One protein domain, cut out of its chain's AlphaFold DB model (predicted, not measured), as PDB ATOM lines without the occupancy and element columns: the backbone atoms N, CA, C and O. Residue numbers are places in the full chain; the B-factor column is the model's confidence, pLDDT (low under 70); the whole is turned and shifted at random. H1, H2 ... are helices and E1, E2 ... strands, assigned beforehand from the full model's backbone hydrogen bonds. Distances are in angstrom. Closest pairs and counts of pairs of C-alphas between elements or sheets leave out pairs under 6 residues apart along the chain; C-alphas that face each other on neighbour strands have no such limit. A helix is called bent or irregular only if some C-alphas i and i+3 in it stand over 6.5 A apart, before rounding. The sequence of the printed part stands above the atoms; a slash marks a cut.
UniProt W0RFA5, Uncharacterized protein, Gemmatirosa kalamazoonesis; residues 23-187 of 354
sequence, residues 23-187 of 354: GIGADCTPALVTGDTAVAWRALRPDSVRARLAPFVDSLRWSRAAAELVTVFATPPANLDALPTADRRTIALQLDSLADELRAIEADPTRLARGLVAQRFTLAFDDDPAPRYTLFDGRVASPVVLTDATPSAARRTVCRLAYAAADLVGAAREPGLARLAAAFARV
ATOM      1  N   GLY A  23     260.016 195.839 272.698       80.75
ATOM      2  CA  GLY A  23     259.859 196.912 273.670       80.75
ATOM      3  C   GLY A  23     258.484 196.833 274.324       80.75
ATOM      4  O   GLY A  23     257.540 196.294 273.741       80.75
ATOM      5  N   ILE A  24     258.359 197.361 275.532       84.31
ATOM      6  CA  ILE A  24     257.159 197.296 276.366       84.31
ATOM      7  C   ILE A  24     255.889 197.752 275.637       84.31
ATOM      8  O   ILE A  24     254.825 197.154 275.816       84.31
ATOM      9  N   GLY A  25     256.008 198.729 274.733       83.31
ATOM     10  CA  GLY A  25     254.909 199.174 273.877       83.31
ATOM     11  C   GLY A  25     254.280 198.039 273.065       83.31
ATOM     12  O   GLY A  25     253.068 198.027 272.884       83.31
ATOM     13  N   ALA A  26     255.053 197.030 272.649       83.62
ATOM     14  CA  ALA A  26     254.555 195.889 271.882       83.62
ATOM     15  C   ALA A  26     253.722 194.892 272.711       83.62
ATOM     16  O   ALA A  26     252.948 194.118 272.149       83.62
ATOM     17  N   ASP A  27     253.896 194.885 274.034       87.06
ATOM     18  CA  ASP A  27     253.175 193.991 274.947       87.06
ATOM     19  C   ASP A  27     251.912 194.649 275.533       87.06
ATOM     20  O   ASP A  27     250.996 193.938 275.954       87.06
ATOM     21  N   CYS A  28     251.861 195.986 275.541       86.44
ATOM     22  CA  CYS A  28     250.827 196.772 276.216       86.44
ATOM     23  C   CYS A  28     249.989 197.669 275.291       86.44
ATOM     24  O   CYS A  28     249.073 198.316 275.780       86.44
ATOM     25  N   THR A  29     250.229 197.710 273.974       82.00
ATOM     26  CA  THR A  29     249.358 198.476 273.058       82.00
ATOM     27  C   THR A  29     248.040 197.748 272.752       82.00
ATOM     28  O   THR A  29     248.058 196.555 272.424       82.00
ATOM     29  N   PRO A  30     246.892 198.459 272.737       69.06
ATOM     30  CA  PRO A  30     245.577 197.867 272.463       69.06
ATOM     31  C   PRO A  30     245.495 197.121 271.122       69.06
ATOM     32  O   PRO A  30     244.893 196.052 271.038       69.06
ATOM     33  N   ALA A  31     246.140 197.658 270.080       64.94
ATOM     34  CA  ALA A  31     246.128 197.092 268.728       64.94
ATOM     35  C   ALA A  31     246.856 195.735 268.629       64.94
ATOM     36  O   ALA A  31     246.499 194.883 267.819       64.94
ATOM     37  N   LEU A  32     247.863 195.495 269.476       60.50
ATOM     38  CA  LEU A  32     248.602 194.225 269.504       60.50
ATOM     39  C   LEU A  32     247.949 193.197 270.426       60.50
ATOM     40  O   LEU A  32     248.064 191.993 270.197       60.50
ATOM     41  N   VAL A  33     247.195 193.659 271.421       59.88
ATOM     42  CA  VAL A  33     246.379 192.810 272.292       59.88
ATOM     43  C   VAL A  33     245.296 192.054 271.495       59.88
ATOM     44  O   VAL A  33     244.952 190.927 271.857       59.88
ATOM     45  N   THR A  34     244.817 192.600 270.372       57.81
ATOM     46  CA  THR A  34     243.886 191.920 269.451       57.81
ATOM     47  C   THR A  34     244.595 191.136 268.333       57.81
ATOM     48  O   THR A  34     244.092 190.093 267.909       57.81
ATOM     49  N   GLY A  35     245.777 191.586 267.889       57.59
ATOM     50  CA  GLY A  35     246.520 191.013 266.757       57.59
ATOM     51  C   GLY A  35     247.516 189.878 267.061       57.59
ATOM     52  O   GLY A  35     247.991 189.234 266.127       57.59
ATOM     53  N   ASP A  36     247.855 189.601 268.327       63.88
ATOM     54  CA  ASP A  36     248.903 188.627 268.695       63.88
ATOM     55  C   ASP A  36     248.593 187.201 268.198       63.88
ATOM     56  O   ASP A  36     247.660 186.551 268.672       63.88
ATOM     57  N   THR A  37     249.373 186.690 267.241       56.84
ATOM     58  CA  THR A  37     249.128 185.411 266.546       56.84
ATOM     59  C   THR A  37     249.471 184.174 267.376       56.84
ATOM     60  O   THR A  37     249.099 183.061 266.995       56.84
ATOM     61  N   ALA A  38     250.136 184.341 268.522       76.19
ATOM     62  CA  ALA A  38     250.491 183.230 269.394       76.19
ATOM     63  C   ALA A  38     249.229 182.554 269.963       76.19
ATOM     64  O   ALA A  38     248.497 183.133 270.767       76.19
ATOM     65  N   VAL A  39     249.001 181.295 269.569       78.69
ATOM     66  CA  VAL A  39     247.812 180.501 269.936       78.69
ATOM     67  C   VAL A  39     247.583 180.471 271.451       78.69
ATOM     68  O   VAL A  39     246.445 180.616 271.892       78.69
ATOM     69  N   ALA A  40     248.655 180.372 272.244       85.25
ATOM     70  CA  ALA A  40     248.584 180.310 273.704       85.25
ATOM     71  C   ALA A  40     247.895 181.535 274.335       85.25
ATOM     72  O   ALA A  40     247.190 181.406 275.329       85.25
ATOM     73  N   TRP A  41     248.044 182.722 273.741       86.00
ATOM     74  CA  TRP A  41     247.518 183.972 274.296       86.00
ATOM     75  C   TRP A  41     246.097 184.299 273.829       86.00
ATOM     76  O   TRP A  41     245.549 185.331 274.223       86.00
ATOM     77  N   ARG A  42     245.481 183.451 272.993       87.81
ATOM     78  CA  ARG A  42     244.154 183.705 272.414       87.81
ATOM     79  C   ARG A  42     243.056 183.794 273.479       87.81
ATOM     80  O   ARG A  42     242.179 184.644 273.363       87.81
ATOM     81  N   ALA A  43     243.132 182.972 274.528       89.75
ATOM     82  CA  ALA A  43     242.157 182.964 275.624       89.75
ATOM     83  C   ALA A  43     242.178 184.250 276.471       89.75
ATOM     84  O   ALA A  43     241.176 184.593 277.088       89.75
ATOM     85  N   LEU A  44     243.301 184.976 276.463       90.38
ATOM     86  CA  LEU A  44     243.501 186.222 277.210       90.38
ATOM     87  C   LEU A  44     243.320 187.469 276.333       90.38
ATOM     88  O   LEU A  44     243.773 188.551 276.701       90.38
ATOM     89  N   ARG A  45     242.766 187.330 275.125       87.00
ATOM     90  CA  ARG A  45     242.424 188.485 274.286       87.00
ATOM     91  C   ARG A  45     241.139 189.152 274.802       87.00
ATOM     92  O   ARG A  45     240.297 188.447 275.356       87.00
ATOM     93  N   PRO A  46     240.950 190.471 274.618       85.25
ATOM     94  CA  PRO A  46     239.801 191.191 275.162       85.25
ATOM     95  C   PRO A  46     238.456 190.627 274.711       85.25
ATOM     96  O   PRO A  46     237.539 190.539 275.514       85.25
ATOM     97  N   ASP A  47     238.337 190.206 273.453       85.94
ATOM     98  CA  ASP A  47     237.147 189.555 272.901       85.94
ATOM     99  C   ASP A  47     236.860 188.208 273.579       85.94
ATOM    100  O   ASP A  47     235.737 187.975 274.023       85.94
ATOM    101  N   SER A  48     237.879 187.359 273.741       91.88
ATOM    102  CA  SER A  48     237.761 186.082 274.458       91.88
ATOM    103  C   SER A  48     237.383 186.276 275.928       91.88
ATOM    104  O   SER A  48     236.509 185.577 276.443       91.88
ATOM    105  N   VAL A  49     238.018 187.235 276.612       93.56
ATOM    106  CA  VAL A  49     237.710 187.554 278.011       93.56
ATOM    107  C   VAL A  49     236.290 188.108 278.118       93.56
ATOM    108  O   VAL A  49     235.523 187.619 278.940       93.56
ATOM    109  N   ARG A  50     235.884 189.038 277.244       92.00
ATOM    110  CA  ARG A  50     234.506 189.554 277.198       92.00
ATOM    111  C   ARG A  50     233.485 188.443 276.987       92.00
ATOM    112  O   ARG A  50     232.525 188.372 277.744       92.00
ATOM    113  N   ALA A  51     233.710 187.545 276.028       94.06
ATOM    114  CA  ALA A  51     232.823 186.406 275.788       94.06
ATOM    115  C   ALA A  51     232.699 185.498 277.022       94.06
ATOM    116  O   ALA A  51     231.612 185.020 277.337       94.06
ATOM    117  N   ARG A  52     233.797 185.298 277.759       96.19
ATOM    118  CA  ARG A  52     233.803 184.505 278.994       96.19
ATOM    119  C   ARG A  52     233.093 185.199 280.157       96.19
ATOM    120  O   ARG A  52     232.450 184.527 280.958       96.19
ATOM    121  N   LEU A  53     233.190 186.523 280.253       96.00
ATOM    122  CA  LEU A  53     232.515 187.310 281.287       96.00
ATOM    123  C   LEU A  53     231.033 187.582 280.972       96.00
ATOM    124  O   LEU A  53     230.272 187.861 281.900       96.00
ATOM    125  N   ALA A  54     230.618 187.473 279.704       95.12
ATOM    126  CA  ALA A  54     229.277 187.822 279.230       95.12
ATOM    127  C   ALA A  54     228.131 187.220 280.068       95.12
ATOM    128  O   ALA A  54     227.288 187.991 280.511       95.12
ATOM    129  N   PRO A  55     228.123 185.922 280.444       97.19
ATOM    130  CA  PRO A  55     227.027 185.365 281.244       97.19
ATOM    131  C   PRO A  55     226.832 186.055 282.604       97.19
ATOM    132  O   PRO A  55     225.713 186.146 283.115       97.19
ATOM    133  N   PHE A  56     227.912 186.550 283.215       95.44
ATOM    134  CA  PHE A  56     227.851 187.286 284.479       95.44
ATOM    135  C   PHE A  56     227.435 188.739 284.262       95.44
ATOM    136  O   PHE A  56     226.633 189.257 285.031       95.44
ATOM    137  N   VAL A  57     227.946 189.376 283.209       91.56
ATOM    138  CA  VAL A  57     227.576 190.744 282.818       91.56
ATOM    139  C   VAL A  57     226.086 190.824 282.473       91.56
ATOM    140  O   VAL A  57     225.372 191.656 283.033       91.56
ATOM    141  N   ASP A  58     225.591 189.899 281.652       91.00
ATOM    142  CA  ASP A  58     224.196 189.838 281.198       91.00
ATOM    143  C   ASP A  58     223.221 189.561 282.352       91.00
ATOM    144  O   ASP A  58     222.087 190.038 282.355       91.00
ATOM    145  N   SER A  59     223.672 188.825 283.375       92.69
ATOM    146  CA  SER A  59     222.904 188.568 284.601       92.69
ATOM    147  C   SER A  59     223.117 189.615 285.701       92.69
ATOM    148  O   SER A  59     222.636 189.426 286.819       92.69
ATOM    149  N   LEU A  60     223.822 190.717 285.407       90.56
ATOM    150  CA  LEU A  60     224.179 191.783 286.353       90.56
ATOM    151  C   LEU A  60     224.933 191.278 287.597       90.56
ATOM    152  O   LEU A  60     224.864 191.884 288.662       90.56
ATOM    153  N   ARG A  61     225.671 190.174 287.462       94.56
ATOM    154  CA  ARG A  61     226.532 189.578 288.493       94.56
ATOM    155  C   ARG A  61     227.979 190.065 288.358       94.56
ATOM    156  O   ARG A  61     228.915 189.276 288.209       94.56
ATOM    157  N   TRP A  62     228.160 191.380 288.399       93.06
ATOM    158  CA  TRP A  62     229.439 192.087 288.319       93.06
ATOM    159  C   TRP A  62     230.550 191.568 289.251       93.06
ATOM    160  O   TRP A  62     231.691 191.417 288.818       93.06
ATOM    161  N   SER A  63     230.251 191.258 290.513       93.38
ATOM    162  CA  SER A  63     231.230 190.742 291.478       93.38
ATOM    163  C   SER A  63     231.742 189.354 291.083       93.38
ATOM    164  O   SER A  63     232.908 189.026 291.301       93.38
ATOM    165  N   ARG A  64     230.895 188.549 290.431       95.94
ATOM    166  CA  ARG A  64     231.287 187.251 289.866       95.94
ATOM    167  C   ARG A  64     232.081 187.403 288.584       95.94
ATOM    168  O   ARG A  64     233.038 186.659 288.410       95.94
ATOM    169  N   ALA A  65     231.752 188.385 287.745       95.62
ATOM    170  CA  ALA A  65     232.577 188.730 286.591       95.62
ATOM    171  C   ALA A  65     234.003 189.137 287.019       95.62
ATOM    172  O   ALA A  65     234.976 188.695 286.416       95.62
ATOM    173  N   ALA A  66     234.146 189.906 288.105       95.12
ATOM    174  CA  ALA A  66     235.457 190.255 288.656       95.12
ATOM    175  C   ALA A  66     236.218 189.037 289.210       95.12
ATOM    176  O   ALA A  66     237.407 188.886 288.944       95.12
ATOM    177  N   ALA A  67     235.543 188.131 289.924       94.62
ATOM    178  CA  ALA A  67     236.162 186.889 290.397       94.62
ATOM    179  C   ALA A  67     236.598 185.970 289.237       94.62
ATOM    180  O   ALA A  67     237.663 185.348 289.281       94.62
ATOM    181  N   GLU A  68     235.794 185.904 288.175       96.38
ATOM    182  CA  GLU A  68     236.138 185.158 286.965       96.38
ATOM    183  C   GLU A  68     237.350 185.775 286.261       96.38
ATOM    184  O   GLU A  68     238.224 185.046 285.798       96.38
ATOM    185  N   LEU A  69     237.466 187.107 286.244       95.31
ATOM    186  CA  LEU A  69     238.637 187.795 285.706       95.31
ATOM    187  C   LEU A  69     239.929 187.358 286.416       95.31
ATOM    188  O   LEU A  69     240.911 187.044 285.746       95.31
ATOM    189  N   VAL A  70     239.924 187.257 287.750       93.94
ATOM    190  CA  VAL A  70     241.075 186.735 288.515       93.94
ATOM    191  C   VAL A  70     241.415 185.311 288.073       93.94
ATOM    192  O   VAL A  70     242.577 184.989 287.838       93.94
ATOM    193  N   THR A  71     240.394 184.470 287.899       94.56
ATOM    194  CA  THR A  71     240.555 183.059 287.523       94.56
ATOM    195  C   THR A  71     241.139 182.915 286.116       94.56
ATOM    196  O   THR A  71     242.032 182.100 285.894       94.56
ATOM    197  N   VAL A  72     240.693 183.740 285.165       94.06
ATOM    198  CA  VAL A  72     241.226 183.787 283.795       94.06
ATOM    199  C   VAL A  72     242.726 184.084 283.803       94.06
ATOM    200  O   VAL A  72     243.500 183.376 283.157       94.06
ATOM    201  N   PHE A  73     243.147 185.085 284.575       94.06
ATOM    202  CA  PHE A  73     244.542 185.528 284.638       94.06
ATOM    203  C   PHE A  73     245.412 184.752 285.644       94.06
ATOM    204  O   PHE A  73     246.606 185.025 285.750       94.06
ATOM    205  N   ALA A  74     244.852 183.749 286.327       91.19
ATOM    206  CA  ALA A  74     245.598 182.787 287.138       91.19
ATOM    207  C   ALA A  74     246.073 181.559 286.335       91.19
ATOM    208  O   ALA A  74     246.863 180.763 286.839       91.19
ATOM    209  N   THR A  75     245.591 181.378 285.098       88.88
ATOM    210  CA  THR A  75     245.899 180.195 284.275       88.88
ATOM    211  C   THR A  75     246.950 180.477 283.194       88.88
ATOM    212  O   THR A  75     246.901 181.536 282.560       88.88
ATOM    213  N   PRO A  76     247.885 179.543 282.916       89.94
ATOM    214  CA  PRO A  76     248.850 179.700 281.828       89.94
ATOM    215  C   PRO A  76     248.167 180.020 280.480       89.94
ATOM    216  O   PRO A  76     247.120 179.446 280.180       89.94
ATOM    217  N   PRO A  77     248.741 180.907 279.642       89.56
ATOM    218  CA  PRO A  77     250.099 181.451 279.724       89.56
ATOM    219  C   PRO A  77     250.235 182.702 280.605       89.56
ATOM    220  O   PRO A  77     251.312 183.302 280.611       89.56
ATOM    221  N   ALA A  78     249.178 183.117 281.315       88.88
ATOM    222  CA  ALA A  78     249.292 184.206 282.275       88.88
ATOM    223  C   ALA A  78     250.369 183.860 283.309       88.88
ATOM    224  O   ALA A  78     250.434 182.735 283.804       88.88
ATOM    225  N   ASN A  79     251.242 184.820 283.599       86.81
ATOM    226  CA  ASN A  79     252.354 184.612 284.516       86.81
ATOM    227  C   ASN A  79     252.544 185.843 285.399       86.81
ATOM    228  O   ASN A  79     253.402 186.689 285.142       86.81
ATOM    229  N   LEU A  80     251.712 185.939 286.435       91.50
ATOM    230  CA  LEU A  80     251.887 186.943 287.480       91.50
ATOM    231  C   LEU A  80     253.072 186.605 288.396       91.50
ATOM    232  O   LEU A  80     253.665 187.521 288.950       91.50
ATOM    233  N   ASP A  81     253.462 185.332 288.517       93.31
ATOM    234  CA  ASP A  81     254.548 184.872 289.401       93.31
ATOM    235  C   ASP A  81     255.935 185.390 289.016       93.31
ATOM    236  O   ASP A  81     256.826 185.456 289.859       93.31
ATOM    237  N   ALA A  82     256.102 185.818 287.766       91.94
ATOM    238  CA  ALA A  82     257.299 186.502 287.293       91.94
ATOM    239  C   ALA A  82     257.411 187.971 287.760       91.94
ATOM    240  O   ALA A  82     258.411 188.625 287.455       91.94
ATOM    241  N   LEU A  83     256.413 188.506 288.473       93.38
ATOM    242  CA  LEU A  83     256.448 189.845 289.066       93.38
ATOM    243  C   LEU A  83     256.997 189.821 290.503       93.38
ATOM    244  O   LEU A  83     256.815 188.835 291.227       93.38
ATOM    245  N   PRO A  84     257.576 190.941 290.977       95.69
ATOM    246  CA  PRO A  84     257.857 191.140 292.393       95.69
ATOM    247  C   PRO A  84     256.631 190.856 293.275       95.69
ATOM    248  O   PRO A  84     255.495 191.184 292.933       95.69
ATOM    249  N   THR A  85     256.850 190.279 294.460       95.44
ATOM    250  CA  THR A  85     255.763 189.964 295.408       95.44
ATOM    251  C   THR A  85     254.947 191.198 295.805       95.44
ATOM    252  O   THR A  85     253.738 191.083 295.999       95.44
ATOM    253  N   ALA A  86     255.580 192.373 295.886       94.50
ATOM    254  CA  ALA A  86     254.887 193.635 296.136       94.50
ATOM    255  C   ALA A  86     253.867 193.954 295.027       94.50
ATOM    256  O   ALA A  86     252.702 194.193 295.334       94.50
ATOM    257  N   ASP A  87     254.264 193.845 293.757       94.75
ATOM    258  CA  ASP A  87     253.393 194.119 292.608       94.75
ATOM    259  C   ASP A  87     252.241 193.115 292.518       94.75
ATOM    260  O   ASP A  87     251.093 193.508 292.318       94.75
ATOM    261  N   ARG A  88     252.509 191.820 292.741       95.00
ATOM    262  CA  ARG A  88     251.449 190.795 292.801       95.00
ATOM    263  C   ARG A  88     250.410 191.117 293.871       95.00
ATOM    264  O   ARG A  88     249.212 191.010 293.617       95.00
ATOM    265  N   ARG A  89     250.863 191.532 295.059       94.06
ATOM    266  CA  ARG A  89     249.978 191.929 296.160       94.06
ATOM    267  C   ARG A  89     249.164 193.169 295.798       94.06
ATOM    268  O   ARG A  89     247.969 193.188 296.069       94.06
ATOM    269  N   THR A  90     249.780 194.168 295.170       93.19
ATOM    270  CA  THR A  90     249.077 195.354 294.661       93.19
ATOM    271  C   THR A  90     247.986 194.968 293.668       93.19
ATOM    272  O   THR A  90     246.850 195.407 293.821       93.19
ATOM    273  N   ILE A  91     248.291 194.114 292.685       93.50
ATOM    274  CA  ILE A  91     247.312 193.649 291.691       93.50
ATOM    275  C   ILE A  91     246.138 192.951 292.383       93.50
ATOM    276  O   ILE A  91     244.989 193.290 292.109       93.50
ATOM    277  N   ALA A  92     246.412 192.032 293.313       93.38
ATOM    278  CA  ALA A  92     245.369 191.338 294.067       93.38
ATOM    279  C   ALA A  92     244.468 192.318 294.838       93.38
ATOM    280  O   ALA A  92     243.254 192.288 294.667       93.38
ATOM    281  N   LEU A  93     245.055 193.262 295.587       92.50
ATOM    282  CA  LEU A  93     244.304 194.280 296.335       92.50
ATOM    283  C   LEU A  93     243.401 195.136 295.434       92.50
ATOM    284  O   LEU A  93     242.300 195.517 295.830       92.50
ATOM    285  N   GLN A  94     243.854 195.447 294.221       91.75
ATOM    286  CA  GLN A  94     243.093 196.258 293.270       91.75
ATOM    287  C   GLN A  94     241.926 195.475 292.656       91.75
ATOM    288  O   GLN A  94     240.850 196.043 292.452       91.75
ATOM    289  N   LEU A  95     242.102 194.173 292.404       92.12
ATOM    290  CA  LEU A  95     241.029 193.287 291.944       92.12
ATOM    291  C   LEU A  95     240.010 192.995 293.052       92.12
ATOM    292  O   LEU A  95     238.810 193.009 292.781       92.12
ATOM    293  N   ASP A  96     240.462 192.813 294.294       92.25
ATOM    294  CA  ASP A  96     239.584 192.646 295.458       92.25
ATOM    295  C   ASP A  96     238.747 193.911 295.688       92.25
ATOM    296  O   ASP A  96     237.519 193.846 295.777       92.25
ATOM    297  N   SER A  97     239.386 195.087 295.662       90.94
ATOM    298  CA  SER A  97     238.684 196.370 295.751       90.94
ATOM    299  C   SER A  97     237.676 196.560 294.613       90.94
ATOM    300  O   SER A  97     236.604 197.121 294.842       90.94
ATOM    301  N   LEU A  98     237.982 196.100 293.394       91.00
ATOM    302  CA  LEU A  98     237.030 196.114 292.282       91.00
ATOM    303  C   LEU A  98     235.842 195.191 292.545       91.00
ATOM    304  O   LEU A  98     234.701 195.602 292.337       91.00
ATOM    305  N   ALA A  99     236.086 193.967 293.009       92.12
ATOM    306  CA  ALA A  99     235.024 193.021 293.321       92.12
ATOM    307  C   ALA A  99     234.088 193.559 294.415       92.12
ATOM    308  O   ALA A  99     232.871 193.407 294.300       92.12
ATOM    309  N   ASP A 100     234.629 194.227 295.436       91.50
ATOM    310  CA  ASP A 100     233.854 194.852 296.510       91.50
ATOM    311  C   ASP A 100     233.014 196.037 296.019       91.50
ATOM    312  O   ASP A 100     231.827 196.138 296.347       91.50
ATOM    313  N   GLU A 101     233.583 196.910 295.183       90.69
ATOM    314  CA  GLU A 101     232.849 198.015 294.558       90.69
ATOM    315  C   GLU A 101     231.720 197.511 293.651       90.69
ATOM    316  O   GLU A 101     230.595 198.011 293.714       90.69
ATOM    317  N   LEU A 102     231.995 196.490 292.839       91.25
ATOM    318  CA  LEU A 102     231.001 195.875 291.964       91.25
ATOM    319  C   LEU A 102     229.909 195.156 292.761       91.25
ATOM    320  O   LEU A 102     228.736 195.303 292.435       91.25
ATOM    321  N   ARG A 103     230.250 194.468 293.858       93.00
ATOM    322  CA  ARG A 103     229.263 193.875 294.777       93.00
ATOM    323  C   ARG A 103     228.373 194.939 295.416       93.00
ATOM    324  O   ARG A 103     227.168 194.749 295.559       93.00
ATOM    325  N   ALA A 104     228.947 196.084 295.776       89.81
ATOM    326  CA  ALA A 104     228.174 197.205 296.288       89.81
ATOM    327  C   ALA A 104     227.206 197.780 295.238       89.81
ATOM    328  O   ALA A 104     226.122 198.224 295.604       89.81
ATOM    329  N   ILE A 105     227.574 197.759 293.955       87.19
ATOM    330  CA  ILE A 105     226.706 198.172 292.841       87.19
ATOM    331  C   ILE A 105     225.599 197.158 292.569       87.19
ATOM    332  O   ILE A 105     224.469 197.561 292.305       87.19
ATOM    333  N   GLU A 106     225.898 195.860 292.645       89.69
ATOM    334  CA  GLU A 106     224.881 194.804 292.565       89.69
ATOM    335  C   GLU A 106     223.806 194.997 293.640       89.69
ATOM    336  O   GLU A 106     222.616 194.889 293.351       89.69
ATOM    337  N   ALA A 107     224.225 195.315 294.870       90.38
ATOM    338  CA  ALA A 107     223.322 195.560 295.991       90.38
ATOM    339  C   ALA A 107     222.577 196.903 295.883       90.38
ATOM    340  O   ALA A 107     221.422 197.005 296.290       90.38
ATOM    341  N   ASP A 108     223.235 197.936 295.352       87.25
ATOM    342  CA  ASP A 108     222.687 199.285 295.208       87.25
ATOM    343  C   ASP A 108     223.143 199.934 293.885       87.25
ATOM    344  O   ASP A 108     224.176 200.620 293.831       87.25
ATOM    345  N   PRO A 109     222.342 199.801 292.809       82.38
ATOM    346  CA  PRO A 109     222.673 200.363 291.503       82.38
ATOM    347  C   PRO A 109     222.810 201.891 291.488       82.38
ATOM    348  O   PRO A 109     223.370 202.444 290.539       82.38
ATOM    349  N   THR A 110     222.313 202.609 292.505       78.31
ATOM    350  CA  THR A 110     222.459 204.074 292.577       78.31
ATOM    351  C   THR A 110     223.911 204.493 292.809       78.31
ATOM    352  O   THR A 110     224.303 205.604 292.441       78.31
ATOM    353  N   ARG A 111     224.754 203.587 293.325       80.44
ATOM    354  CA  ARG A 111     226.190 203.824 293.525       80.44
ATOM    355  C   ARG A 111     226.959 204.033 292.228       80.44
ATOM    356  O   ARG A 111     227.988 204.702 292.263       80.44
ATOM    357  N   LEU A 112     226.435 203.584 291.083       74.12
ATOM    358  CA  LEU A 112     227.013 203.886 289.767       74.12
ATOM    359  C   LEU A 112     227.164 205.394 289.525       74.12
ATOM    360  O   LEU A 112     228.128 205.823 288.892       74.12
ATOM    361  N   ALA A 113     226.256 206.206 290.077       62.69
ATOM    362  CA  ALA A 113     226.301 207.661 289.958       62.69
ATOM    363  C   ALA A 113     227.417 208.310 290.796       62.69
ATOM    364  O   ALA A 113     227.821 209.431 290.501       62.69
ATOM    365  N   ARG A 114     227.942 207.620 291.821       67.19
ATOM    366  CA  ARG A 114     229.043 208.116 292.669       67.19
ATOM    367  C   ARG A 114     230.425 207.890 292.051       67.19
ATOM    368  O   ARG A 114     231.414 208.353 292.608       67.19
ATOM    369  N   GLY A 115     230.468 207.234 290.888       63.00
ATOM    370  CA  GLY A 115     231.678 206.961 290.128       63.00
ATOM    371  C   GLY A 115     232.413 205.725 290.639       63.00
ATOM    372  O   GLY A 115     233.024 205.748 291.701       63.00
ATOM    373  N   LEU A 116     232.412 204.660 289.836       64.75
ATOM    374  CA  LEU A 116     233.495 203.676 289.878       64.75
ATOM    375  C   LEU A 116     234.792 204.396 289.502       64.75
ATOM    376  O   LEU A 116     234.801 205.154 288.524       64.75
ATOM    377  N   VAL A 117     235.883 204.151 290.234       66.12
ATOM    378  CA  VAL A 117     237.200 204.733 289.927       66.12
ATOM    379  C   VAL A 117     237.795 204.000 288.719       66.12
ATOM    380  O   VAL A 117     238.779 203.281 288.819       66.12
ATOM    381  N   ALA A 118     237.173 204.162 287.549       66.50
ATOM    382  CA  ALA A 118     237.614 203.556 286.291       66.50
ATOM    383  C   ALA A 118     239.033 203.995 285.907       66.50
ATOM    384  O   ALA A 118     239.759 203.256 285.251       66.50
ATOM    385  N   GLN A 119     239.440 205.178 286.377       72.38
ATOM    386  CA  GLN A 119     240.771 205.730 286.147       72.38
ATOM    387  C   GLN A 119     241.887 204.800 286.643       72.38
ATOM    388  O   GLN A 119     242.918 204.732 285.988       72.38
ATOM    389  N   ARG A 120     241.671 203.997 287.700       81.88
ATOM    390  CA  ARG A 120     242.740 203.137 288.241       81.88
ATOM    391  C   ARG A 120     243.157 201.999 287.312       81.88
ATOM    392  O   ARG A 120     244.272 201.514 287.405       81.88
ATOM    393  N   PHE A 121     242.287 201.569 286.401       86.06
ATOM    394  CA  PHE A 121     242.622 200.528 285.420       86.06
ATOM    395  C   PHE A 121     243.121 201.108 284.093       86.06
ATOM    396  O   PHE A 121     243.349 200.363 283.142       86.06
ATOM    397  N   THR A 122     243.297 202.431 284.016       84.62
ATOM    398  CA  THR A 122     243.864 203.082 282.834       84.62
ATOM    399  C   THR A 122     245.376 202.892 282.836       84.62
ATOM    400  O   THR A 122     246.030 203.065 283.862       84.62
ATOM    401  N   LEU A 123     245.931 202.525 281.683       85.88
ATOM    402  CA  LEU A 123     247.371 202.428 281.487       85.88
ATOM    403  C   LEU A 123     247.918 203.822 281.165       85.88
ATOM    404  O   LEU A 123     247.570 204.384 280.127       85.88
ATOM    405  N   ALA A 124     248.775 204.362 282.028       87.62
ATOM    406  CA  ALA A 124     249.514 205.587 281.743       87.62
ATOM    407  C   ALA A 124     250.878 205.222 281.149       87.62
ATOM    408  O   ALA A 124     251.657 204.513 281.786       87.62
ATOM    409  N   PHE A 125     251.139 205.668 279.922       86.81
ATOM    410  CA  PHE A 125     252.435 205.512 279.266       86.81
ATOM    411  C   PHE A 125     253.283 206.760 279.493       86.81
ATOM    412  O   PHE A 125     252.779 207.875 279.361       86.81
ATOM    413  N   ASP A 126     254.550 206.548 279.814       86.31
ATOM    414  CA  ASP A 126     255.553 207.590 280.001       86.31
ATOM    415  C   ASP A 126     256.839 207.151 279.287       86.31
ATOM    416  O   ASP A 126     257.279 206.009 279.453       86.31
ATOM    417  N   ASP A 127     257.390 208.022 278.447       86.19
ATOM    418  CA  ASP A 127     258.570 207.772 277.622       86.19
ATOM    419  C   ASP A 127     259.867 208.387 278.181       86.19
ATOM    420  O   ASP A 127     260.937 208.104 277.636       86.19
ATOM    421  N   ASP A 128     259.814 209.122 279.300       74.38
ATOM    422  CA  ASP A 128     260.960 209.833 279.891       74.38
ATOM    423  C   ASP A 128     261.182 209.443 281.374       74.38
ATOM    424  O   ASP A 128     260.262 209.544 282.191       74.38
ATOM    425  N   PRO A 129     262.379 208.975 281.807       78.19
ATOM    426  CA  PRO A 129     263.639 208.776 281.068       78.19
ATOM    427  C   PRO A 129     263.758 207.429 280.340       78.19
ATOM    428  O   PRO A 129     264.756 207.176 279.665       78.19
ATOM    429  N   ALA A 130     262.780 206.537 280.502       84.88
ATOM    430  CA  ALA A 130     262.698 205.268 279.788       84.88
ATOM    431  C   ALA A 130     261.230 204.827 279.657       84.88
ATOM    432  O   ALA A 130     260.467 205.049 280.603       84.88
ATOM    433  N   PRO A 131     260.847 204.137 278.562       85.50
ATOM    434  CA  PRO A 131     259.483 203.663 278.353       85.50
ATOM    435  C   PRO A 131     258.969 202.827 279.526       85.50
ATOM    436  O   PRO A 131     259.487 201.747 279.831       85.50
ATOM    437  N   ARG A 132     257.910 203.312 280.171       89.94
ATOM    438  CA  ARG A 132     257.241 202.627 281.277       89.94
ATOM    439  C   ARG A 132     255.732 202.746 281.165       89.94
ATOM    440  O   ARG A 132     255.197 203.720 280.642       89.94
ATOM    441  N   TYR A 133     255.048 201.738 281.692       89.44
ATOM    442  CA  TYR A 133     253.612 201.804 281.921       89.44
ATOM    443  C   TYR A 133     253.336 201.794 283.414       89.44
ATOM    444  O   TYR A 133     253.796 200.905 284.129       89.44
ATOM    445  N   THR A 134     252.542 202.759 283.855       88.81
ATOM    446  CA  THR A 134     252.021 202.844 285.215       88.81
ATOM    447  C   THR A 134     250.576 202.364 285.196       88.81
ATOM    448  O   THR A 134     249.755 202.857 284.419       88.81
ATOM    449  N   LEU A 135     250.273 201.365 286.024       88.75
ATOM    450  CA  LEU A 135     248.952 200.752 286.137       88.75
ATOM    451  C   LEU A 135     248.495 200.743 287.591       88.75
ATOM    452  O   LEU A 135     249.314 200.744 288.510       88.75
ATOM    453  N   PHE A 136     247.181 200.639 287.797       84.31
ATOM    454  CA  PHE A 136     246.586 200.547 289.131       84.31
ATOM    455  C   PHE A 136     246.875 201.767 290.015       84.31
ATOM    456  O   PHE A 136     246.943 201.646 291.238       84.31
ATOM    457  N   ASP A 137     247.015 202.939 289.393       78.75
ATOM    458  CA  ASP A 137     247.172 204.206 290.100       78.75
ATOM    459  C   ASP A 137     245.856 204.562 290.809       78.75
ATOM    460  O   ASP A 137     244.814 204.788 290.188       78.75
ATOM    461  N   GLY A 138     245.866 204.506 292.140       71.81
ATOM    462  CA  GLY A 138     244.661 204.645 292.939       71.81
ATOM    463  C   GLY A 138     244.935 204.723 294.435       71.81
ATOM    464  O   GLY A 138     246.061 204.634 294.906       71.81
ATOM    465  N   ARG A 139     243.864 204.882 295.217       67.75
ATOM    466  CA  ARG A 139     243.951 205.162 296.663       67.75
ATOM    467  C   ARG A 139     244.410 203.982 297.526       67.75
ATOM    468  O   ARG A 139     244.707 204.184 298.696       67.75
ATOM    469  N   VAL A 140     244.377 202.762 296.988       74.25
ATOM    470  CA  VAL A 140     244.480 201.524 297.781       74.25
ATOM    471  C   VAL A 140     245.924 201.026 297.897       74.25
ATOM    472  O   VAL A 140     246.277 200.419 298.905       74.25
ATOM    473  N   ALA A 141     246.765 201.281 296.895       82.00
ATOM    474  CA  ALA A 141     248.142 200.802 296.859       82.00
ATOM    475  C   ALA A 141     248.997 201.639 295.899       82.00
ATOM    476  O   ALA A 141     248.466 202.323 295.026       82.00
ATOM    477  N   SER A 142     250.322 201.543 296.051       87.81
ATOM    478  CA  SER A 142     251.277 202.091 295.086       87.81
ATOM    479  C   SER A 142     251.028 201.511 293.690       87.81
ATOM    480  O   SER A 142     250.688 200.330 293.592       87.81
ATOM    481  N   PRO A 143     251.218 202.295 292.618       91.62
ATOM    482  CA  PRO A 143     251.010 201.807 291.264       91.62
ATOM    483  C   PRO A 143     252.017 200.711 290.897       91.62
ATOM    484  O   PRO A 143     253.140 200.680 291.403       91.62
ATOM    485  N   VAL A 144     251.625 199.835 289.972       93.38
ATOM    486  CA  VAL A 144     252.529 198.855 289.357       93.38
ATOM    487  C   VAL A 144     253.218 199.518 288.174       93.38
ATOM    488  O   VAL A 144     252.546 200.026 287.274       93.38
ATOM    489  N   VAL A 145     254.551 199.489 288.164       94.25
ATOM    490  CA  VAL A 145     255.363 200.052 287.080       94.25
ATOM    491  C   VAL A 145     255.965 198.915 286.267       94.25
ATOM    492  O   VAL A 145     256.784 198.142 286.758       94.25
ATOM    493  N   LEU A 146     255.564 198.819 285.004       94.00
ATOM    494  CA  LEU A 146     256.140 197.885 284.045       94.00
ATOM    495  C   LEU A 146     257.213 198.600 283.227       94.00
ATOM    496  O   LEU A 146     256.994 199.717 282.758       94.00
ATOM    497  N   THR A 147     258.347 197.936 283.013       94.12
ATOM    498  CA  THR A 147     259.462 198.435 282.190       94.12
ATOM    499  C   THR A 147     259.940 197.355 281.223       94.12
ATOM    500  O   THR A 147     259.505 196.202 281.298       94.12
ATOM    501  N   ASP A 148     260.880 197.680 280.335       90.94
ATOM    502  CA  ASP A 148     261.508 196.689 279.452       90.94
ATOM    503  C   ASP A 148     262.238 195.559 280.203       90.94
ATOM    504  O   ASP A 148     262.392 194.461 279.661       90.94
ATOM    505  N   ALA A 149     262.617 195.780 281.466       91.94
ATOM    506  CA  ALA A 149     263.222 194.757 282.317       91.94
ATOM    507  C   ALA A 149     262.203 193.726 282.838       91.94
ATOM    508  O   ALA A 149     262.577 192.603 283.179       91.94
ATOM    509  N   THR A 150     260.912 194.070 282.896       94.19
ATOM    510  CA  THR A 150     259.864 193.139 283.325       94.19
ATOM    511  C   THR A 150     259.683 192.036 282.273       94.19
ATOM    512  O   THR A 150     259.537 192.363 281.097       94.19
ATOM    513  N   PRO A 151     259.623 190.738 282.632       94.06
ATOM    514  CA  PRO A 151     259.464 189.664 281.650       94.06
ATOM    515  C   PRO A 151     258.240 189.860 280.740       94.06
ATOM    516  O   PRO A 151     257.144 190.142 281.224       94.06
ATOM    517  N   SER A 152     258.396 189.662 279.424       89.88
ATOM    518  CA  SER A 152     257.334 189.938 278.431       89.88
ATOM    519  C   SER A 152     256.008 189.225 278.741       89.88
ATOM    520  O   SER A 152     254.942 189.829 278.635       89.88
ATOM    521  N   ALA A 153     256.054 187.974 279.220       90.69
ATOM    522  CA  ALA A 153     254.852 187.251 279.644       90.69
ATOM    523  C   ALA A 153     254.128 187.950 280.811       90.69
ATOM    524  O   ALA A 153     252.903 188.077 280.783       90.69
ATOM    525  N   ALA A 154     254.868 188.463 281.798       93.25
ATOM    526  CA  ALA A 154     254.299 189.223 282.907       93.25
ATOM    527  C   ALA A 154     253.707 190.554 282.420       93.25
ATOM    528  O   ALA A 154     252.563 190.861 282.745       93.25
ATOM    529  N   ARG A 155     254.417 191.294 281.552       92.56
ATOM    530  CA  ARG A 155     253.911 192.550 280.964       92.56
ATOM    531  C   ARG A 155     252.594 192.348 280.222       92.56
ATOM    532  O   ARG A 155     251.620 193.032 280.516       92.56
ATOM    533  N   ARG A 156     252.533 191.357 279.322       91.38
ATOM    534  CA  ARG A 156     251.303 191.006 278.589       91.38
ATOM    535  C   ARG A 156     250.170 190.635 279.531       91.38
ATOM    536  O   ARG A 156     249.043 191.067 279.313       91.38
ATOM    537  N   THR A 157     250.466 189.842 280.559       92.88
ATOM    538  CA  THR A 157     249.482 189.425 281.567       92.88
ATOM    539  C   THR A 157     248.878 190.642 282.259       92.88
ATOM    540  O   THR A 157     247.661 190.807 282.249       92.88
ATOM    541  N   VAL A 158     249.722 191.523 282.798       93.44
ATOM    542  CA  VAL A 158     249.292 192.700 283.562       93.44
ATOM    543  C   VAL A 158     248.554 193.708 282.683       93.44
ATOM    544  O   VAL A 158     247.477 194.164 283.058       93.44
ATOM    545  N   CYS A 159     249.071 194.009 281.490       92.25
ATOM    546  CA  CYS A 159     248.431 194.956 280.577       92.25
ATOM    547  C   CYS A 159     247.063 194.454 280.093       92.25
ATOM    548  O   CYS A 159     246.087 195.201 280.115       92.25
ATOM    549  N   ARG A 160     246.938 193.170 279.733       91.88
ATOM    550  CA  ARG A 160     245.648 192.582 279.325       91.88
ATOM    551  C   ARG A 160     244.651 192.492 280.472       91.88
ATOM    552  O   ARG A 160     243.467 192.726 280.249       91.88
ATOM    553  N   LEU A 161     245.117 192.182 281.682       93.75
ATOM    554  CA  LEU A 161     244.288 192.201 282.882       93.75
ATOM    555  C   LEU A 161     243.741 193.607 283.140       93.75
ATOM    556  O   LEU A 161     242.546 193.754 283.373       93.75
ATOM    557  N   ALA A 162     244.590 194.633 283.057       92.12
ATOM    558  CA  ALA A 162     244.171 196.019 283.230       92.12
ATOM    559  C   ALA A 162     243.138 196.441 282.173       92.12
ATOM    560  O   ALA A 162     242.102 196.989 282.541       92.12
ATOM    561  N   TYR A 163     243.345 196.097 280.895       90.06
ATOM    562  CA  TYR A 163     242.343 196.333 279.847       90.06
ATOM    563  C   TYR A 163     241.023 195.612 280.120       90.06
ATOM    564  O   TYR A 163     239.965 196.224 280.036       90.06
ATOM    565  N   ALA A 164     241.061 194.332 280.487       92.50
ATOM    566  CA  ALA A 164     239.851 193.573 280.781       92.50
ATOM    567  C   ALA A 164     239.112 194.097 282.027       92.50
ATOM    568  O   ALA A 164     237.882 194.129 282.048       92.50
ATOM    569  N   ALA A 165     239.843 194.551 283.050       92.75
ATOM    570  CA  ALA A 165     239.266 195.205 284.221       92.75
ATOM    571  C   ALA A 165     238.635 196.558 283.855       92.75
ATOM    572  O   ALA A 165     237.528 196.856 284.304       92.75
ATOM    573  N   ALA A 166     239.296 197.354 283.008       90.31
ATOM    574  CA  ALA A 166     238.755 198.608 282.493       90.31
ATOM    575  C   ALA A 166     237.481 198.382 281.657       90.31
ATOM    576  O   ALA A 166     236.485 199.068 281.888       90.31
ATOM    577  N   ASP A 167     237.478 197.387 280.763       89.81
ATOM    578  CA  ASP A 167     236.311 196.975 279.971       89.81
ATOM    579  C   ASP A 167     235.144 196.559 280.883       89.81
ATOM    580  O   ASP A 167     234.018 197.025 280.701       89.81
ATOM    581  N   LEU A 168     235.404 195.734 281.907       91.56
ATOM    582  CA  LEU A 168     234.388 195.298 282.872       91.56
ATOM    583  C   LEU A 168     233.798 196.478 283.657       91.56
ATOM    584  O   LEU A 168     232.581 196.570 283.826       91.56
ATOM    585  N   VAL A 169     234.646 197.403 284.114       90.06
ATOM    586  CA  VAL A 169     234.199 198.638 284.773       90.06
ATOM    587  C   VAL A 169     233.370 199.495 283.815       90.06
ATOM    588  O   VAL A 169     232.355 200.055 284.228       90.06
ATOM    589  N   GLY A 170     233.766 199.592 282.546       87.62
ATOM    590  CA  GLY A 170     233.007 200.282 281.504       87.62
ATOM    591  C   GLY A 170     231.604 199.698 281.335       87.62
ATOM    592  O   GLY A 170     230.621 200.432 281.453       87.62
ATOM    593  N   ALA A 171     231.510 198.378 281.167       87.94
ATOM    594  CA  ALA A 171     230.244 197.658 281.034       87.94
ATOM    595  C   ALA A 171     229.339 197.840 282.266       87.94
ATOM    596  O   ALA A 171     228.152 198.130 282.133       87.94
ATOM    597  N   ALA A 172     229.902 197.771 283.478       86.88
ATOM    598  CA  ALA A 172     229.148 198.001 284.712       86.88
ATOM    599  C   ALA A 172     228.568 199.425 284.804       86.88
ATOM    600  O   ALA A 172     227.507 199.636 285.397       86.88
ATOM    601  N   ARG A 173     229.244 200.422 284.215       84.69
ATOM    602  CA  ARG A 173     228.815 201.832 284.230       84.69
ATOM    603  C   ARG A 173     227.762 202.170 283.187       84.69
ATOM    604  O   ARG A 173     227.009 203.120 283.410       84.69
ATOM    605  N   GLU A 174     227.702 201.436 282.083       82.50
ATOM    606  CA  GLU A 174     226.845 201.755 280.937       82.50
ATOM    607  C   GLU A 174     225.364 201.957 281.321       82.50
ATOM    608  O   GLU A 174     224.815 203.014 280.987       82.50
ATOM    609  N   PRO A 175     224.718 201.085 282.126       76.88
ATOM    610  CA  PRO A 175     223.329 201.304 282.537       76.88
ATOM    611  C   PRO A 175     223.142 202.580 283.372       76.88
ATOM    612  O   PRO A 175     222.128 203.273 283.254       76.88
ATOM    613  N   GLY A 176     224.120 202.912 284.220       72.12
ATOM    614  CA  GLY A 176     224.114 204.132 285.028       72.12
ATOM    615  C   GLY A 176     224.246 205.390 284.168       72.12
ATOM    616  O   GLY A 176     223.497 206.348 284.360       72.12
ATOM    617  N   LEU A 177     225.144 205.360 283.179       77.50
ATOM    618  CA  LEU A 177     225.318 206.441 282.209       77.50
ATOM    619  C   LEU A 177     224.069 206.633 281.347       77.50
ATOM    620  O   LEU A 177     223.635 207.767 281.171       77.50
ATOM    621  N   ALA A 178     223.438 205.553 280.883       78.25
ATOM    622  CA  ALA A 178     222.192 205.627 280.123       78.25
ATOM    623  C   ALA A 178     221.055 206.266 280.942       78.25
ATOM    624  O   ALA A 178     220.331 207.133 280.449       78.25
ATOM    625  N   ARG A 179     220.922 205.906 282.229       73.56
ATOM    626  CA  ARG A 179     219.945 206.530 283.142       73.56
ATOM    627  C   ARG A 179     220.232 208.011 283.373       73.56
ATOM    628  O   ARG A 179     219.296 208.811 283.375       73.56
ATOM    629  N   LEU A 180     221.501 208.371 283.561       78.06
ATOM    630  CA  LEU A 180     221.929 209.757 283.726       78.06
ATOM    631  C   LEU A 180     221.646 210.574 282.458       78.06
ATOM    632  O   LEU A 180     221.054 211.646 282.547       78.06
ATOM    633  N   ALA A 181     221.979 210.038 281.283       81.88
ATOM    634  CA  ALA A 181     221.680 210.648 279.992       81.88
ATOM    635  C   ALA A 181     220.171 210.858 279.804       81.88
ATOM    636  O   ALA A 181     219.741 211.951 279.446       81.88
ATOM    637  N   ALA A 182     219.342 209.861 280.136       82.44
ATOM    638  CA  ALA A 182     217.888 209.995 280.090       82.44
ATOM    639  C   ALA A 182     217.355 211.041 281.089       82.44
ATOM    640  O   ALA A 182     216.382 211.737 280.797       82.44
ATOM    641  N   ALA A 183     217.967 211.168 282.270       84.06
ATOM    642  CA  ALA A 183     217.614 212.203 283.239       84.06
ATOM    643  C   ALA A 183     217.967 213.606 282.727       84.06
ATOM    644  O   ALA A 183     217.121 214.497 282.795       84.06
ATOM    645  N   PHE A 184     219.159 213.785 282.151       86.50
ATOM    646  CA  PHE A 184     219.547 215.039 281.508       86.50
ATOM    647  C   PHE A 184     218.649 215.379 280.323       86.50
ATOM    648  O   PHE A 184     218.197 216.512 280.237       86.50
ATOM    649  N   ALA A 185     218.298 214.406 279.478       88.25
ATOM    650  CA  ALA A 185     217.372 214.616 278.367       88.25
ATOM    651  C   ALA A 185     215.989 215.100 278.840       88.25
ATOM    652  O   ALA A 185     215.370 215.949 278.202       88.25
ATOM    653  N   ARG A 186     215.500 214.607 279.990       90.00
ATOM    654  CA  ARG A 186     214.257 215.115 280.595       90.00
ATOM    655  C   ARG A 186     214.401 216.553 281.082       90.00
ATOM    656  O   ARG A 186     213.521 217.363 280.814       90.00
ATOM    657  N   VAL A 187     215.488 216.868 281.786       92.06
ATOM    658  CA  VAL A 187     215.766 218.231 282.268       92.06
ATOM    659  C   VAL A 187     215.875 219.210 281.099       92.06
ATOM    660  O   VAL A 187     215.265 220.277 281.125       92.06
TER     661      VAL A 187
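AT A GLANCE: This is residues 23 to 187 of the 354 residues of an uncharacterized protein of Gemmatirosa kalamazoonesis (UniProt W0RFA5). H4, H5, H6 and the arm H9a make a bundle of long helices side by side, with H9a nearest the middle of the domain and a small sheet, E1 to E3, over part of H9a. Beyond the bundle H9 bends into H9b, whose residues 181 to 187 stick out. The printed part has 165 residues with nine named helices and three named strands, in the order H1 to H8, E1, E2, E3, H9; the sheet, E1 E2 E3, is antiparallel, and the class is mostly helix. It is compact, with a radius of gyration of the C-alphas of 16.3 A, and spans 52 by 34 by 28 A.

HOW THE PARTS SIT: H9, residues 152 to 187, was assigned as one helix by its hydrogen bonds but is bent, with C-alphas 172 and 175 7.0 A apart; its arms H9a, 152 to 172, and H9b, 175 to 187, stand at a steep tilt of 40 degrees. H1, residues 25 to 28, touches H9a at residues 152 to 160 alone, closest C-alphas Asp 27 and Arg 156, 5.1 A. H2, residues 30 to 35, only just touches H4, residues 46 to 58, at its residues 46 to 47 alone, with 3 pairs of C-alphas within 8 A, closest Thr 34 and Pro 46, 7.1 A. H3, residues 39 to 44, is close to H4 but not clearly touching, at the C-alphas of Ala 43 and Val 49, 6.8 A. H5, residues 62 to 73, forms hairpins with H4, closest C-alphas Phe 56 and Ala 65, 5.4 A, and with H6, residues 85 to 107, closest Ser 63 and Ala 99, 4.8 A. H5 touches H9a at a shallow tilt of 13 degrees, opposite ways, closest C-alphas Phe 73 and Leu 161, 6.9 A. H7, residues 109 to 114, touches H9b at residues 176 to 180 alone, closest C-alphas Leu 112 and Gly 176, 5.6 A. H8, residues 118 to 121, touches H9a at residues 162 to 170 alone, closest C-alphas Phe 121 and Ala 166, 5.2 A. E1, 124 to 126, E2, 132 to 135, and E3, 144 to 147, form a meander, each the antiparallel neighbour of the one before, with N 124 and O 134 at 3.0 A and N 135 and O 144 at 2.9 A. In two layers, helix on one face of a sheet, H9a lies over E2 and E3 at a height over the sheet of 10.9 A. Every O i to N i+4 pair is within hydrogen-bond range in H5, H6, H9a and H9b, against 1 of 2 in H2, 7 of 9 in H4, and 0 of 2 in H3 and H7, whose O i to N i+3 pairs are 2 of 3 and 3 of 3.

IN THESE COORDINATES: H1 begins at C-alpha 25, (254.909, 199.174, 273.877). H6 is 32.9 A long, H9a 30.0 A and H9b 18.5 A, ending at C-alpha 187, (215.766, 218.231, 282.268). H3 and H4 are irregular, with C-alphas 40 and 43, and 52 and 55, each 7.2 A apart.

THE WHOLE: The C-alphas of Ala 149 and Arg 186, the two farthest apart, are 53.1 A apart. The printed part has no cut, and the link H5 to H6, 11 residues, is long. The mean pLDDT of the printed part is 86.4; residues 30 to 37, 113 to 118 and 139 are under 70.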